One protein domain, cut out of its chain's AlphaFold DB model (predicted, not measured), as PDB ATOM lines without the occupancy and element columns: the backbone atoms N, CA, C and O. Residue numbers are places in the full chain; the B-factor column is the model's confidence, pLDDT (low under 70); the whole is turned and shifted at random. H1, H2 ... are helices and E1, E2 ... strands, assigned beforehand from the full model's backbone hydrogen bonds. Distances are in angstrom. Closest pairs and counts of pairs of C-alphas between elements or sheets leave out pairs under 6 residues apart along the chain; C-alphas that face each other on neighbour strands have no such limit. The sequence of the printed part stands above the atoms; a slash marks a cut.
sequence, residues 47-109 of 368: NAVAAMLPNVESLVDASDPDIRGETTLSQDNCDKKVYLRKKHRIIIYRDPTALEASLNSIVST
ATOM      1  N   ASN A  47     -36.161  25.830 -29.579       78.25
ATOM      2  CA  ASN A  47     -35.657  26.489 -28.373       78.25
ATOM      3  C   ASN A  47     -35.308  25.477 -27.280       78.25
ATOM      4  O   ASN A  47     -34.253  25.577 -26.658       78.25
ATOM      5  N   ALA A  48     -36.162  24.470 -27.079       74.19
ATOM      6  CA  ALA A  48     -35.893  23.385 -26.140       74.19
ATOM      7  C   ALA A  48     -34.633  22.610 -26.554       74.19
ATOM      8  O   ALA A  48     -33.762  22.335 -25.733       74.19
ATOM      9  N   VAL A  49     -34.497  22.318 -27.849       77.62
ATOM     10  CA  VAL A  49     -33.319  21.644 -28.406       77.62
ATOM     11  C   VAL A  49     -32.050  22.477 -28.210       77.62
ATOM     12  O   VAL A  49     -31.045  21.942 -27.748       77.62
ATOM     13  N   ALA A  50     -32.098  23.781 -28.494       81.00
ATOM     14  CA  ALA A  50     -30.968  24.690 -28.293       81.00
ATOM     15  C   ALA A  50     -30.552  24.812 -26.816       81.00
ATOM     16  O   ALA A  50     -29.370  24.979 -26.529       81.00
ATOM     17  N   ALA A  51     -31.498  24.691 -25.879       78.62
ATOM     18  CA  ALA A  51     -31.208  24.678 -24.446       78.62
ATOM     19  C   ALA A  51     -30.580  23.352 -23.971       78.62
ATOM     20  O   ALA A  51     -29.772  23.350 -23.045       78.62
ATOM     21  N   MET A  52     -30.946  22.224 -24.589       77.62
ATOM     22  CA  MET A  52     -30.464  20.894 -24.200       77.62
ATOM     23  C   MET A  52     -29.104  20.548 -24.803       77.62
ATOM     24  O   MET A  52     -28.259  19.978 -24.113       77.62
ATOM     25  N   LEU A  53     -28.890  20.885 -26.077       82.19
ATOM     26  CA  LEU A  53     -27.737  20.429 -26.853       82.19
ATOM     27  C   LEU A  53     -26.378  20.704 -26.168       82.19
ATOM     28  O   LEU A  53     -25.608  19.752 -26.067       82.19
ATOM     29  N   PRO A  54     -26.103  21.896 -25.591       84.50
ATOM     30  CA  PRO A  54     -24.823  22.159 -24.923       84.50
ATOM     31  C   PRO A  54     -24.553  21.256 -23.710       84.50
ATOM     32  O   PRO A  54     -23.415  20.855 -23.465       84.50
ATOM     33  N   ASN A  55     -25.596  20.895 -22.953       79.38
ATOM     34  CA  ASN A  55     -25.453  19.989 -21.810       79.38
ATOM     35  C   ASN A  55     -25.122  18.570 -22.280       79.38
ATOM     36  O   ASN A  55     -24.254  17.917 -21.701       79.38
ATOM     37  N   VAL A  56     -25.779  18.103 -23.348       76.31
ATOM     38  CA  VAL A  56     -25.500  16.778 -23.919       76.31
ATOM     39  C   VAL A  56     -24.089  16.731 -24.507       76.31
ATOM     40  O   VAL A  56     -23.357  15.782 -24.249       76.31
ATOM     41  N   GLU A  57     -23.664  17.776 -25.221       82.50
ATOM     42  CA  GLU A  57     -22.288  17.916 -25.714       82.50
ATOM     43  C   GLU A  57     -21.263  17.861 -24.579       82.50
ATOM     44  O   GLU A  57     -20.267  17.153 -24.692       82.50
ATOM     45  N   SER A  58     -21.524  18.545 -23.460       81.31
ATOM     46  CA  SER A  58     -20.627  18.523 -22.302       81.31
ATOM     47  C   SER A  58     -20.517  17.137 -21.665       81.31
ATOM     48  O   SER A  58     -19.437  16.776 -21.197       81.31
ATOM     49  N   LEU A  59     -21.605  16.363 -21.611       75.06
ATOM     50  CA  LEU A  59     -21.580  14.990 -21.093       75.06
ATOM     51  C   LEU A  59     -20.808  14.058 -22.027       75.06
ATOM     52  O   LEU A  59     -19.984  13.264 -21.574       75.06
ATOM     53  N   VAL A  60     -21.029  14.210 -23.330       73.88
ATOM     54  CA  VAL A  60     -20.304  13.498 -24.383       73.88
ATOM     55  C   VAL A  60     -18.802  13.781 -24.274       73.88
ATOM     56  O   VAL A  60     -18.014  12.847 -24.134       73.88
ATOM     57  N   ASP A  61     -18.413  15.051 -24.192       80.94
ATOM     58  CA  ASP A  61     -17.018  15.484 -24.055       80.94
ATOM     59  C   ASP A  61     -16.365  15.073 -22.725       80.94
ATOM     60  O   ASP A  61     -15.138  14.999 -22.637       80.94
ATOM     61  N   ALA A  62     -17.155  14.858 -21.669       75.75
ATOM     62  CA  ALA A  62     -16.663  14.331 -20.398       75.75
ATOM     63  C   ALA A  62     -16.424  12.815 -20.465       75.75
ATOM     64  O   ALA A  62     -15.495  12.316 -19.830       75.75
ATOM     65  N   SER A  63     -17.248  12.094 -21.232       69.81
ATOM     66  CA  SER A  63     -17.135  10.642 -21.408       69.81
ATOM     67  C   SER A  63     -15.974  10.231 -22.323       69.81
ATOM     68  O   SER A  63     -15.348   9.201 -22.085       69.81
ATOM     69  N   ASP A  64     -15.656  11.049 -23.328       71.94
ATOM     70  CA  ASP A  64     -14.508  10.881 -24.220       71.94
ATOM     71  C   ASP A  64     -13.973  12.295 -24.570       71.94
ATOM     72  O   ASP A  64     -14.581  13.051 -25.325       71.94
ATOM     73  N   PRO A  65     -12.856  12.749 -23.979       77.81
ATOM     74  CA  PRO A  65     -12.315  14.074 -24.290       77.81
ATOM     75  C   PRO A  65     -11.836  14.224 -25.743       77.81
ATOM     76  O   PRO A  65     -11.797  15.345 -26.261       77.81
ATOM     77  N   ASP A  66     -11.511  13.116 -26.420       77.88
ATOM     78  CA  ASP A  66     -10.974  13.116 -27.785       77.88
ATOM     79  C   ASP A  66     -12.063  13.367 -28.839       77.88
ATOM     80  O   ASP A  66     -11.762  13.639 -30.010       77.88
ATOM     81  N   ILE A  67     -13.341  13.345 -28.448       74.12
ATOM     82  CA  ILE A  67     -14.478  13.564 -29.356       74.12
ATOM     83  C   ILE A  67     -14.965  15.011 -29.393       74.12
ATOM     84  O   ILE A  67     -15.809  15.337 -30.228       74.12
ATOM     85  N   ARG A  68     -14.341  15.902 -28.607       79.38
ATOM     86  CA  ARG A  68     -14.540  17.357 -28.694       79.38
ATOM     87  C   ARG A  68     -14.380  17.842 -30.131       79.38
ATOM     88  O   ARG A  68     -13.341  17.610 -30.761       79.38
ATOM     89  N   GLY A  69     -15.393  18.526 -30.653       80.88
ATOM     90  CA  GLY A  69     -15.426  18.968 -32.043       80.88
ATOM     91  C   GLY A  69     -16.661  19.796 -32.380       80.88
ATOM     92  O   GLY A  69     -17.363  20.273 -31.494       80.88
ATOM     93  N   GLU A  70     -16.911  19.979 -33.671       86.50
ATOM     94  CA  GLU A  70     -18.152  20.582 -34.155       86.50
ATOM     95  C   GLU A  70     -19.299  19.568 -34.071       86.50
ATOM     96  O   GLU A  70     -19.115  18.381 -34.365       86.50
ATOM     97  N   THR A  71     -20.477  20.044 -33.671       88.50
ATOM     98  CA  THR A  71     -21.716  19.267 -33.669       88.50
ATOM     99  C   THR A  71     -22.566  19.687 -34.860       88.50
ATOM    100  O   THR A  71     -22.947  20.849 -34.979       88.50
ATOM    101  N   THR A  72     -22.887  18.742 -35.738       89.69
ATOM    102  CA  THR A  72     -23.632  19.002 -36.982       89.69
ATOM    103  C   THR A  72     -24.940  18.226 -36.995       89.69
ATOM    104  O   THR A  72     -24.986  17.077 -36.573       89.69
ATOM    105  N   LEU A  73     -26.032  18.833 -37.460       88.00
ATOM    106  CA  LEU A  73     -27.313  18.137 -37.594       88.00
ATOM    107  C   LEU A  73     -27.252  17.174 -38.790       88.00
ATOM    108  O   LEU A  73     -26.994  17.603 -39.911       88.00
ATOM    109  N   SER A  74     -27.505  15.891 -38.548       86.06
ATOM    110  CA  SER A  74     -27.479  14.823 -39.557       86.06
ATOM    111  C   SER A  74     -28.880  14.353 -39.956       86.06
ATOM    112  O   SER A  74     -29.140  14.114 -41.133       86.06
ATOM    113  N   GLN A  75     -29.817  14.283 -39.006       84.38
ATOM    114  CA  GLN A  75     -31.207  13.898 -39.273       84.38
ATOM    115  C   GLN A  75     -32.176  14.781 -38.491       84.38
ATOM    116  O   GLN A  75     -31.966  15.045 -37.308       84.38
ATOM    117  N   ASP A  76     -33.266  15.188 -39.145       86.12
ATOM    118  CA  ASP A  76     -34.343  15.969 -38.539       86.12
ATOM    119  C   ASP A  76     -35.709  15.432 -38.976       86.12
ATOM    120  O   ASP A  76     -36.113  15.558 -40.138       86.12
ATOM    121  N   ASN A  77     -36.417  14.797 -38.047       80.94
ATOM    122  CA  ASN A  77     -37.791  14.366 -38.257       80.94
ATOM    123  C   ASN A  77     -38.667  14.714 -37.046       80.94
ATOM    124  O   ASN A  77     -38.218  15.293 -36.058       80.94
ATOM    125  N   CYS A  78     -39.961  14.416 -37.140       77.44
ATOM    126  CA  CYS A  78     -40.898  14.748 -36.070       77.44
ATOM    127  C   CYS A  78     -40.665  13.978 -34.768       77.44
ATOM    128  O   CYS A  78     -41.172  14.416 -33.739       77.44
ATOM    129  N   ASP A  79     -39.910  12.884 -34.797       74.75
ATOM    130  CA  ASP A  79     -39.714  12.012 -33.642       74.75
ATOM    131  C   ASP A  79     -38.391  12.306 -32.931       74.75
ATOM    132  O   ASP A  79     -38.318  12.204 -31.704       74.75
ATOM    133  N   LYS A  80     -37.354  12.712 -33.679       80.06
ATOM    134  CA  LYS A  80     -36.029  13.033 -33.145       80.06
ATOM    135  C   LYS A  80     -35.182  13.924 -34.054       80.06
ATOM    136  O   LYS A  80     -35.355  13.972 -35.274       80.06
ATOM    137  N   LYS A  81     -34.177  14.542 -33.437       84.75
ATOM    138  CA  LYS A  81     -33.024  15.163 -34.097       84.75
ATOM    139  C   LYS A  81     -31.768  14.359 -33.787       84.75
ATOM    140  O   LYS A  81     -31.510  14.053 -32.625       84.75
ATOM    141  N   VAL A  82     -30.987  14.041 -34.814       84.69
ATOM    142  CA  VAL A  82     -29.696  13.355 -34.687       84.69
ATOM    143  C   VAL A  82     -28.599  14.321 -35.087       84.69
ATOM    144  O   VAL A  82     -28.591  14.826 -36.209       84.69
ATOM    145  N   TYR A  83     -27.657  14.538 -34.184       86.12
ATOM    146  CA  TYR A  83     -26.458  15.322 -34.401       86.12
ATOM    147  C   TYR A  83     -25.233  14.415 -34.443       86.12
ATOM    148  O   TYR A  83     -25.173  13.402 -33.748       86.12
ATOM    149  N   LEU A  84     -24.242  14.790 -35.239       85.31
ATOM    150  CA  LEU A  84     -22.944  14.141 -35.306       85.31
ATOM    151  C   LEU A  84     -21.896  15.022 -34.645       85.31
ATOM    152  O   LEU A  84     -21.756  16.194 -34.994       85.31
ATOM    153  N   ARG A  85     -21.140  14.426 -33.725       84.19
ATOM    154  CA  ARG A  85     -19.976  15.019 -33.063       84.19
ATOM    155  C   ARG A  85     -18.794  14.067 -33.253       84.19
ATOM    156  O   ARG A  85     -18.647  13.077 -32.538       84.19
ATOM    157  N   LYS A  86     -18.003  14.306 -34.306       83.06
ATOM    158  CA  LYS A  86     -17.026  13.344 -34.864       83.06
ATOM    159  C   LYS A  86     -17.652  11.958 -35.118       83.06
ATOM    160  O   LYS A  86     -18.516  11.834 -35.975       83.06
ATOM    161  N   LYS A  87     -17.212  10.932 -34.376       73.31
ATOM    162  CA  LYS A  87     -17.656   9.525 -34.455       73.31
ATOM    163  C   LYS A  87     -18.852   9.214 -33.534       73.31
ATOM    164  O   LYS A  87     -19.132   8.051 -33.270       73.31
ATOM    165  N   HIS A  88     -19.497  10.228 -32.955       74.56
ATOM    166  CA  HIS A  88     -20.615  10.041 -32.027       74.56
ATOM    167  C   HIS A  88     -21.907  10.613 -32.589       74.56
ATOM    168  O   HIS A  88     -21.920  11.700 -33.169       74.56
ATOM    169  N   ARG A  89     -23.002   9.887 -32.350       78.56
ATOM    170  CA  ARG A  89     -24.370  10.373 -32.550       78.56
ATOM    171  C   ARG A  89     -24.904  10.918 -31.227       78.56
ATOM    172  O   ARG A  89     -24.869  10.220 -30.218       78.56
ATOM    173  N   ILE A  90     -25.405  12.148 -31.250       80.44
ATOM    174  CA  ILE A  90     -26.169  12.784 -30.172       80.44
ATOM    175  C   ILE A  90     -27.621  12.841 -30.629       80.44
ATOM    176  O   ILE A  90     -27.899  13.338 -31.717       80.44
ATOM    177  N   ILE A  91     -28.555  12.334 -29.828       79.12
ATOM    178  CA  ILE A  91     -29.931  12.131 -30.287       79.12
ATOM    179  C   ILE A  91     -30.907  12.745 -29.302       79.12
ATOM    180  O   ILE A  91     -30.952  12.375 -28.131       79.12
ATOM    181  N   ILE A  92     -31.713  13.677 -29.795       78.94
ATOM    182  CA  ILE A  92     -32.717  14.390 -29.011       78.94
ATOM    183  C   ILE A  92     -34.091  13.943 -29.496       78.94
ATOM    184  O   ILE A  92     -34.476  14.249 -30.626       78.94
ATOM    185  N   TYR A  93     -34.816  13.205 -28.658       76.44
ATOM    186  CA  TYR A  93     -36.172  12.736 -28.953       76.44
ATOM    187  C   TYR A  93     -37.222  13.793 -28.617       76.44
ATOM    188  O   TYR A  93     -37.028  14.639 -27.746       76.44
ATOM    189  N   ARG A  94     -38.367  13.719 -29.300       70.94
ATOM    190  CA  ARG A  94     -39.544  14.554 -29.029       70.94
ATOM    191  C   ARG A  94     -40.202  14.262 -27.685       70.94
ATOM    192  O   ARG A  94     -40.790  15.171 -27.105       70.94
ATOM    193  N   ASP A  95     -40.151  13.018 -27.224       62.19
ATOM    194  CA  ASP A  95     -40.800  12.618 -25.978       62.19
ATOM    195  C   ASP A  95     -39.967  13.070 -24.759       62.19
ATOM    196  O   ASP A  95     -38.827  12.627 -24.610       62.19
ATOM    197  N   PRO A  96     -40.502  13.919 -23.861       50.31
ATOM    198  CA  PRO A  96     -39.797  14.350 -22.653       50.31
ATOM    199  C   PRO A  96     -39.503  13.207 -21.663       50.31
ATOM    200  O   PRO A  96     -38.583  13.337 -20.861       50.31
ATOM    201  N   THR A  97     -40.204  12.068 -21.732       50.91
ATOM    202  CA  THR A  97     -39.851  10.858 -20.958       50.91
ATOM    203  C   THR A  97     -38.604  10.153 -21.498       50.91
ATOM    204  O   THR A  97     -37.967   9.377 -20.788       50.91
ATOM    205  N   ALA A  98     -38.204  10.461 -22.733       49.97
ATOM    206  CA  ALA A  98     -36.967   9.996 -23.340       49.97
ATOM    207  C   ALA A  98     -35.795  10.956 -23.086       49.97
ATOM    208  O   ALA A  98     -34.718  10.716 -23.613       49.97
ATOM    209  N   LEU A  99     -35.950  12.011 -22.276       44.69
ATOM    210  CA  LEU A  99     -34.874  12.972 -22.020       44.69
ATOM    211  C   LEU A  99     -33.664  12.323 -21.319       44.69
ATOM    212  O   LEU A  99     -32.528  12.530 -21.735       44.69
ATOM    213  N   GLU A 100     -33.898  11.450 -20.333       44.53
ATOM    214  CA  GLU A 100     -32.842  10.609 -19.741       44.53
ATOM    215  C   GLU A 100     -32.300   9.564 -20.733       44.53
ATOM    216  O   GLU A 100     -31.112   9.248 -20.722       44.53
ATOM    217  N   ALA A 101     -33.134   9.050 -21.643       44.09
ATOM    218  CA  ALA A 101     -32.697   8.119 -22.688       44.09
ATOM    219  C   ALA A 101     -31.840   8.808 -23.773       44.09
ATOM    220  O   ALA A 101     -30.889   8.204 -24.262       44.09
ATOM    221  N   SER A 102     -32.129  10.074 -24.089       46.50
ATOM    222  CA  SER A 102     -31.367  10.967 -24.972       46.50
ATOM    223  C   SER A 102     -29.984  11.287 -24.410       46.50
ATOM    224  O   SER A 102     -29.015  11.347 -25.162       46.50
ATOM    225  N   LEU A 103     -29.880  11.460 -23.088       46.59
ATOM    226  CA  LEU A 103     -28.603  11.667 -22.395       46.59
ATOM    227  C   LEU A 103     -27.744  10.390 -22.378       46.59
ATOM    228  O   LEU A 103     -26.520  10.472 -22.407       46.59
ATOM    229  N   ASN A 104     -28.383   9.215 -22.390       41.75
ATOM    230  CA  ASN A 104     -27.720   7.908 -22.378       41.75
ATOM    231  C   ASN A 104     -27.419   7.333 -23.779       41.75
ATOM    232  O   ASN A 104     -26.670   6.362 -23.886       41.75
ATOM    233  N   SER A 105     -27.970   7.892 -24.863       45.75
ATOM    234  CA  SER A 105     -27.751   7.399 -26.232       45.75
ATOM    235  C   SER A 105     -26.516   8.024 -26.893       45.75
ATOM    236  O   SER A 105     -26.591   8.512 -28.022       45.75
ATOM    237  N   ILE A 106     -25.377   8.021 -26.199       51.38
ATOM    238  CA  ILE A 106     -24.079   8.326 -26.810       51.38
ATOM    239  C   ILE A 106     -23.626   7.060 -27.536       51.38
ATOM    240  O   ILE A 106     -23.016   6.169 -26.947       51.38
ATOM    241  N   VAL A 107     -23.958   6.950 -28.819       54.44
ATOM    242  CA  VAL A 107     -23.576   5.782 -29.620       54.44
ATOM    243  C   VAL A 107     -22.259   6.088 -30.332       54.44
ATOM    244  O   VAL A 107     -22.200   6.979 -31.181       54.44
ATOM    245  N   SER A 108     -21.196   5.364 -29.967       46.72
ATOM    246  CA  SER A 108     -19.951   5.303 -30.745       46.72
ATOM    247  C   SER A 108     -20.256   4.635 -32.089       46.72
ATOM    248  O   SER A 108     -20.672   3.479 -32.116       46.72
ATOM    249  N   THR A 109     -20.078   5.347 -33.205       46.56
ATOM    250  CA  THR A 109     -20.439   4.874 -34.556       46.56
ATOM    251  C   THR A 109     -19.355   4.024 -35.212       46.56
ATOM    252  O   THR A 109     -19.180   4.071 -36.432       46.56
TER     253      THR A 109
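What this domain is: This is residues 47 to 109 of the 368 residues of an uncharacterized protein of Proteobacteria bacterium (UniProt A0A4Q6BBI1). A three-stranded antiparallel sheet, E1 E2 E3, has the long helix H1 running slantwise over one face, while the short helix H2 packs along edge strand E3. Residues 107 to 108 fold back to pair with E3. The printed part has 63 residues, with two named helices and three named strands in the order H1 E1 E2 E3 H2, class mixed. It is compact, with a radius of gyration of the C-alphas of 10.8 A and spans of 30 by 21 by 20 A.

How they stand to each other: Start at the sheet, a meander, each strand the antiparallel neighbour of the one before: E1, residues 71 to 76, E2, residues 80 to 85, and E3, residues 88 to 93. It is strongly twisted, only just, with C-alphas up to 4.2 A off its best plane. In the hairpin E1 and E2, at 152 degrees, look for N 74 and O 82, 2.8 A apart; in the hairpin E2 and E3, at 159 degrees, N 83 and O 90, 2.8 A. H1, residues 47 to 63, is on the sheet, over E2 and E3, at a height over the sheet of 9.0 A and at 42 degrees to E2 on the local plane. H2, residues 96 to 104, only grazes the sheet; its closest C-alphas to E3 are those of Ser 102 and Ile 92, 5.5 A. H1 and H2 are close but not clearly touching, C-alphas 56 and 103 being 6.2 A apart, at a shallow tilt of 25 degrees, the same way. O i to N i+4 pairs are within hydrogen-bond range in 11 of 13 cases in H1 and 3 of 5 in H2.

Where its parts are: Find C-alpha 47 at (-35.657, 26.489, -28.373); from there H1 runs 25.4 A to residue 63. E1 spans 13.9 A, E2 16.2 A and E3 16.1 A. H2 runs 13.7 A to C-alpha 104 at (-27.720, 7.908, -22.378).

The domain as a whole: The C-alphas of Asp 66 and Cys 78, the two farthest apart, are 31.1 A apart. The printed part has no cut and no long link. Its mean pLDDT is 72.4, with residue 63 and residues 95 to 109 under 70.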